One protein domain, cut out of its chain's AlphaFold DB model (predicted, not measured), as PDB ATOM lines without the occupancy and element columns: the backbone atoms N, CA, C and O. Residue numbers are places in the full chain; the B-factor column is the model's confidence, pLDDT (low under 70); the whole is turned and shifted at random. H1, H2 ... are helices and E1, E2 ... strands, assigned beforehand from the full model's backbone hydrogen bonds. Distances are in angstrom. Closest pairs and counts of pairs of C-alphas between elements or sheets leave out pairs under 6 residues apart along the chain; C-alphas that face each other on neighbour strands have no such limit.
ATOM      1  N   PHE A 194     508.890 -12.382 662.212       86.25
ATOM      2  CA  PHE A 194     507.477 -12.757 662.354       86.25
ATOM      3  C   PHE A 194     507.180 -13.479 663.677       86.25
ATOM      4  O   PHE A 194     506.103 -13.304 664.234       86.25
ATOM      5  N   ILE A 195     508.135 -14.253 664.210       88.38
ATOM      6  CA  ILE A 195     507.987 -14.927 665.506       88.38
ATOM      7  C   ILE A 195     507.973 -13.879 666.614       88.38
ATOM      8  O   ILE A 195     507.126 -13.934 667.500       88.38
ATOM      9  N   LYS A 196     508.871 -12.887 666.542       89.38
ATOM     10  CA  LYS A 196     508.902 -11.775 667.503       89.38
ATOM     11  C   LYS A 196     507.589 -10.990 667.470       89.38
ATOM     12  O   LYS A 196     507.006 -10.746 668.522       89.38
ATOM     13  N   SER A 197     507.088 -10.669 666.277       88.25
ATOM     14  CA  SER A 197     505.799  -9.987 666.103       88.25
ATOM     15  C   SER A 197     504.624 -10.819 666.616       88.25
ATOM     16  O   SER A 197     503.746 -10.278 667.281       88.25
ATOM     17  N   PHE A 198     504.616 -12.131 666.367       90.06
ATOM     18  CA  PHE A 198     503.577 -13.039 666.857       90.06
ATOM     19  C   PHE A 198     503.572 -13.136 668.386       90.06
ATOM     20  O   PHE A 198     502.507 -13.086 668.992       90.06
ATOM     21  N   VAL A 199     504.745 -13.211 669.023       91.00
ATOM     22  CA  VAL A 199     504.856 -13.242 670.492       91.00
ATOM     23  C   VAL A 199     504.305 -11.962 671.124       91.00
ATOM     24  O   VAL A 199     503.683 -12.028 672.180       91.00
ATOM     25  N   VAL A 200     504.502 -10.808 670.481       93.19
ATOM     26  CA  VAL A 200     504.029  -9.512 670.997       93.19
ATOM     27  C   VAL A 200     502.544  -9.279 670.710       93.19
ATOM     28  O   VAL A 200     501.826  -8.779 671.569       93.19
ATOM     29  N   THR A 201     502.073  -9.614 669.508       91.44
ATOM     30  CA  THR A 201     500.716  -9.259 669.046       91.44
ATOM     31  C   THR A 201     499.695 -10.385 669.198       91.44
ATOM     32  O   THR A 201     498.495 -10.137 669.118       91.44
ATOM     33  N   GLY A 202     500.145 -11.633 669.365       88.75
ATOM     34  CA  GLY A 202     499.299 -12.831 669.337       88.75
ATOM     35  C   GLY A 202     498.677 -13.134 667.968       88.75
ATOM     36  O   GLY A 202     497.929 -14.105 667.841       88.75
ATOM     37  N   ASN A 203     498.971 -12.329 666.940       86.19
ATOM     38  CA  ASN A 203     498.388 -12.460 665.613       86.19
ATOM     39  C   ASN A 203     499.394 -13.062 664.630       86.19
ATOM     40  O   ASN A 203     500.517 -12.576 664.494       86.19
ATOM     41  N   LEU A 204     498.988 -14.133 663.949       84.62
ATOM     42  CA  LEU A 204     499.804 -14.807 662.945       84.62
ATOM     43  C   LEU A 204     499.265 -14.452 661.556       84.62
ATOM     44  O   LEU A 204     498.192 -14.914 661.168       84.62
ATOM     45  N   GLU A 205     500.002 -13.616 660.829       81.44
ATOM     46  CA  GLU A 205     499.609 -13.138 659.500       81.44
ATOM     47  C   GLU A 205     499.477 -14.291 658.500       81.44
ATOM     48  O   GLU A 205     500.412 -15.069 658.300       81.44
ATOM     49  N   ALA A 206     498.315 -14.385 657.846       79.75
ATOM     50  CA  ALA A 206     498.052 -15.410 656.846       79.75
ATOM     51  C   ALA A 206     499.060 -15.317 655.687       79.75
ATOM     52  O   ALA A 206     499.224 -14.264 655.081       79.75
ATOM     53  N   GLY A 207     499.712 -16.438 655.365       75.25
ATOM     54  CA  GLY A 207     500.733 -16.497 654.313       75.25
ATOM     55  C   GLY A 207     502.154 -16.161 654.781       75.25
ATOM     56  O   GLY A 207     503.045 -16.029 653.945       75.25
ATOM     57  N   GLY A 208     502.391 -16.046 656.093       79.75
ATOM     58  CA  GLY A 208     503.741 -15.885 656.633       79.75
ATOM     59  C   GLY A 208     504.664 -17.093 656.372       79.75
ATOM     60  O   GLY A 208     504.221 -18.138 655.892       79.75
ATOM     61  N   PRO A 209     505.967 -16.985 656.705       84.62
ATOM     62  CA  PRO A 209     506.993 -18.000 656.423       84.62
ATOM     63  C   PRO A 209     506.923 -19.220 657.370       84.62
ATOM     64  O   PRO A 209     507.901 -19.610 658.017       84.62
ATOM     65  N   TYR A 210     505.751 -19.844 657.442       87.69
ATOM     66  CA  TYR A 210     505.437 -21.023 658.240       87.69
ATOM     67  C   TYR A 210     504.515 -21.971 657.454       87.69
ATOM     68  O   TYR A 210     503.812 -21.574 656.527       87.69
ATOM     69  N   LEU A 211     504.518 -23.248 657.823       89.62
ATOM     70  CA  LEU A 211     503.743 -24.314 657.184       89.62
ATOM     71  C   LEU A 211     502.847 -24.988 658.219       89.62
ATOM     72  O   LEU A 211     503.145 -24.960 659.412       89.62
ATOM     73  N   GLN A 212     501.761 -25.636 657.796       92.00
ATOM     74  CA  GLN A 212     501.004 -26.470 658.730       92.00
ATOM     75  C   GLN A 212     501.804 -27.737 659.068       92.00
ATOM     76  O   GLN A 212     502.400 -28.358 658.190       92.00
ATOM     77  N   ALA A 213     501.780 -28.175 660.327       92.31
ATOM     78  CA  ALA A 213     502.555 -29.334 660.774       92.31
ATOM     79  C   ALA A 213     502.274 -30.618 659.969       92.31
ATOM     80  O   ALA A 213     503.202 -31.337 659.614       92.31
ATOM     81  N   PHE A 214     501.012 -30.898 659.628       93.12
ATOM     82  CA  PHE A 214     500.649 -32.083 658.837       93.12
ATOM     83  C   PHE A 214     501.071 -31.978 657.371       93.12
ATOM     84  O   PHE A 214     501.415 -32.985 656.757       93.12
ATOM     85  N   GLU A 215     501.089 -30.762 656.830       91.06
ATOM     86  CA  GLU A 215     501.636 -30.478 655.505       91.06
ATOM     87  C   GLU A 215     503.147 -30.754 655.487       91.06
ATOM     88  O   GLU A 215     503.617 -31.503 654.633       91.06
ATOM     89  N   PHE A 216     503.882 -30.292 656.506       91.62
ATOM     90  CA  PHE A 216     505.305 -30.604 656.687       91.62
ATOM     91  C   PHE A 216     505.569 -32.111 656.855       91.62
ATOM     92  O   PHE A 216     506.419 -32.673 656.163       91.62
ATOM     93  N   ILE A 217     504.812 -32.803 657.716       91.81
ATOM     94  CA  ILE A 217     504.937 -34.261 657.887       91.81
ATOM     95  C   ILE A 217     504.690 -34.969 656.553       91.81
ATOM     96  O   ILE A 217     505.445 -35.880 656.208       91.81
ATOM     97  N   GLY A 218     503.691 -34.535 655.779       91.12
ATOM     98  CA  GLY A 218     503.381 -35.060 654.449       91.12
ATOM     99  C   GLY A 218     504.553 -34.998 653.463       91.12
ATOM    100  O   GLY A 218     504.664 -35.874 652.608       91.12
ATOM    101  N   MET A 219     505.473 -34.041 653.615       88.25
ATOM    102  CA  MET A 219     506.674 -33.920 652.773       88.25
ATOM    103  C   MET A 219     507.764 -34.955 653.114       88.25
ATOM    104  O   MET A 219     508.606 -35.295 652.272       88.25
ATOM    105  N   THR A 220     507.754 -35.508 654.330       87.50
ATOM    106  CA  THR A 220     508.733 -36.520 654.760       87.50
ATOM    107  C   THR A 220     508.546 -37.851 654.018       87.50
ATOM    108  O   THR A 220     507.484 -38.143 653.461       87.50
ATOM    109  N   LYS A 221     509.574 -38.716 654.012       85.44
ATOM    110  CA  LYS A 221     509.465 -40.065 653.415       85.44
ATOM    111  C   LYS A 221     508.320 -40.872 654.041       85.44
ATOM    112  O   LYS A 221     507.581 -41.546 653.325       85.44
ATOM    113  N   ILE A 222     508.157 -40.779 655.363       86.56
ATOM    114  CA  ILE A 222     507.117 -41.516 656.084       86.56
ATOM    115  C   ILE A 222     505.728 -40.925 655.825       86.56
ATOM    116  O   ILE A 222     504.796 -41.674 655.543       86.56
ATOM    117  N   GLY A 223     505.595 -39.597 655.798       88.50
ATOM    118  CA  GLY A 223     504.322 -38.948 655.493       88.50
ATOM    119  C   GLY A 223     503.827 -39.239 654.081       88.50
ATOM    120  O   GLY A 223     502.647 -39.546 653.913       88.50
ATOM    121  N   ARG A 224     504.727 -39.272 653.087       90.88
ATOM    122  CA  ARG A 224     504.390 -39.710 651.721       90.88
ATOM    123  C   ARG A 224     503.910 -41.159 651.677       90.88
ATOM    124  O   ARG A 224     502.900 -41.435 651.034       90.88
ATOM    125  N   LYS A 225     504.577 -42.071 652.400       90.94
ATOM    126  CA  LYS A 225     504.174 -43.488 652.494       90.94
ATOM    127  C   LYS A 225     502.744 -43.645 653.020       90.94
ATOM    128  O   LYS A 225     501.992 -44.461 652.497       90.94
ATOM    129  N   PHE A 226     502.363 -42.843 654.013       92.12
ATOM    130  CA  PHE A 226     501.029 -42.874 654.621       92.12
ATOM    131  C   PHE A 226     500.044 -41.853 654.027       92.12
ATOM    132  O   PHE A 226     498.948 -41.694 654.554       92.12
ATOM    133  N   LYS A 227     500.404 -41.182 652.921       92.19
ATOM    134  CA  LYS A 227     499.574 -40.184 652.220       92.19
ATOM    135  C   LYS A 227     499.026 -39.087 653.148       92.19
ATOM    136  O   LYS A 227     497.880 -38.660 653.000       92.19
ATOM    137  N   ILE A 228     499.844 -38.632 654.096       91.44
ATOM    138  CA  ILE A 228     499.478 -37.564 655.031       91.44
ATOM    139  C   ILE A 228     499.324 -36.251 654.253       91.44
ATOM    140  O   ILE A 228     500.189 -35.890 653.455       91.44
ATOM    141  N   LYS A 229     498.211 -35.551 654.481       91.69
ATOM    142  CA  LYS A 229     497.874 -34.271 653.847       91.69
ATOM    143  C   LYS A 229     497.581 -33.211 654.904       91.69
ATOM    144  O   LYS A 229     497.375 -33.530 656.075       91.69
ATOM    145  N   LYS A 230     497.525 -31.956 654.459       89.56
ATOM    146  CA  LYS A 230     497.048 -30.815 655.242       89.56
ATOM    147  C   LYS A 230     495.683 -31.124 655.876       89.56
ATOM    148  O   LYS A 230     494.808 -31.687 655.221       89.56
ATOM    149  N   THR A 231     495.515 -30.765 657.142       91.00
ATOM    150  CA  THR A 231     494.296 -30.979 657.936       91.00
ATOM    151  C   THR A 231     493.675 -29.640 658.349       91.00
ATOM    152  O   THR A 231     494.143 -28.580 657.946       91.00
ATOM    153  N   ALA A 232     492.625 -29.654 659.173       90.50
ATOM    154  CA  ALA A 232     492.062 -28.444 659.788       90.50
ATOM    155  C   ALA A 232     492.844 -27.967 661.036       90.50
ATOM    156  O   ALA A 232     492.401 -27.064 661.744       90.50
ATOM    157  N   SER A 233     493.994 -28.581 661.346       89.06
ATOM    158  CA  SER A 233     494.777 -28.250 662.539       89.06
ATOM    159  C   SER A 233     495.351 -26.828 662.482       89.06
ATOM    160  O   SER A 233     495.875 -26.393 661.457       89.06
ATOM    161  N   ARG A 234     495.322 -26.124 663.618       89.12
ATOM    162  CA  ARG A 234     495.964 -24.810 663.808       89.12
ATOM    163  C   ARG A 234     497.414 -24.920 664.303       89.12
ATOM    164  O   ARG A 234     497.938 -23.973 664.877       89.12
ATOM    165  N   LEU A 235     498.046 -26.081 664.120       90.88
ATOM    166  CA  LEU A 235     499.446 -26.311 664.464       90.88
ATOM    167  C   LEU A 235     500.349 -25.970 663.276       90.88
ATOM    168  O   LEU A 235     500.234 -26.572 662.203       90.88
ATOM    169  N   PHE A 236     501.271 -25.037 663.494       90.31
ATOM    170  CA  PHE A 236     502.184 -24.532 662.475       90.31
ATOM    171  C   PHE A 236     503.640 -24.757 662.868       90.31
ATOM    172  O   PHE A 236     503.984 -24.834 664.045       90.31
ATOM    173  N   VAL A 237     504.487 -24.871 661.854       91.06
ATOM    174  CA  VAL A 237     505.917 -25.139 661.954       91.06
ATOM    175  C   VAL A 237     506.649 -24.082 661.139       91.06
ATOM    176  O   VAL A 237     506.229 -23.741 660.032       91.06
ATOM    177  N   THR A 238     507.739 -23.541 661.675       88.75
ATOM    178  CA  THR A 238     508.534 -22.533 660.968       88.75
ATOM    179  C   THR A 238     509.352 -23.175 659.851       88.75
ATOM    180  O   THR A 238     509.718 -24.352 659.911       88.75
ATOM    181  N   ARG A 239     509.687 -22.398 658.817       82.56
ATOM    182  CA  ARG A 239     510.540 -22.894 657.727       82.56
ATOM    183  C   ARG A 239     511.933 -23.319 658.214       82.56
ATOM    184  O   ARG A 239     512.520 -24.241 657.658       82.56
ATOM    185  N   GLU A 240     512.444 -22.678 659.259       84.31
ATOM    186  CA  GLU A 240     513.744 -23.003 659.862       84.31
ATOM    187  C   GLU A 240     513.708 -24.365 660.561       84.31
ATOM    188  O   GLU A 240     514.632 -25.160 660.405       84.31
ATOM    189  N   PHE A 241     512.602 -24.683 661.246       85.38
ATOM    190  CA  PHE A 241     512.396 -25.999 661.851       85.38
ATOM    191  C   PHE A 241     512.339 -27.115 660.800       85.38
ATOM    192  O   PHE A 241     512.801 -28.227 661.046       85.38
ATOM    193  N   ALA A 242     511.808 -26.825 659.611       83.19
ATOM    194  CA  ALA A 242     511.783 -27.784 658.513       83.19
ATOM    195  C   ALA A 242     513.175 -28.059 657.901       83.19
ATOM    196  O   ALA A 242     513.375 -29.123 657.321       83.19
ATOM    197  N   ASN A 243     514.135 -27.135 658.044       81.25
ATOM    198  CA  ASN A 243     515.405 -27.126 657.306       81.25
ATOM    199  C   ASN A 243     516.634 -27.076 658.229       81.25
ATOM    200  O   ASN A 243     517.506 -26.223 658.085       81.25
TER     201      ASN A 243
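Overview. This is residues 194 to 243 of the 259 residues of an uncharacterized protein of Trichoderma gamsii (UniProt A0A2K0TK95). A small, loose chain of short pieces is strung along one line: a tiny antiparallel pair of strands, E1 and E2, side by side, is in the middle, helix H1 is at one far end, and helices H2 and H3 follow one another towards the other end. From H3 residues 226 to 235 fold back to E2, and the short helix H4 follows E2 at the side. The printed part has 50 residues, with four named helices and two named strands in the order H1, E1, H2, H3, E2, H4; the sheet order is E1 - E2, antiparallel, and the class is mostly helix. The whole is loose, with a radius of gyration of the C-alphas of 12.3 A, and elongated, spanning 39 by 23 by 14 A.

Arrangement. H1, residues 194 to 201, touches no helix. E1, residues 210 to 212, and E2, residues 236 to 238, are antiparallel neighbours at 146 degrees; N 211 and O 237, and N 237 and O 211, are each 2.8 A apart, within hydrogen-bond range. H2, residues 213 to 219, has its closest C-alphas to E2 at Ala 213 and Phe 236, 5.1 A apart. H2 and H3, residues 221 to 225, are close but not clearly touching, the closest C-alphas being those of Ile 217 and Gly 223, 5.3 A apart. H2 and H4, residues 239 to 242, are also close but not clearly touching, at 7.3 A between the C-alphas of Phe 216 and Ala 242. Every O i to N i+4 pair is within hydrogen-bond range in H1, H2 and H3; H4 is too short for one.

Along the chain. H1 begins at C-alpha 194 (507.477, -12.757, 662.354) and is 10.1 A long, as is H2. E1 measures 7.0 A, H3 6.4 A and E2 6.8 A. H4, 5.1 A long, ends at C-alpha 242 (511.783, -27.784, 658.513).

Size, cuts and confidence. The two C-alphas farthest apart, those of Val 200 and Lys 225, are 38.7 A apart. The printed part has no cut and no long link, and no printed residue is under 70 in pLDDT.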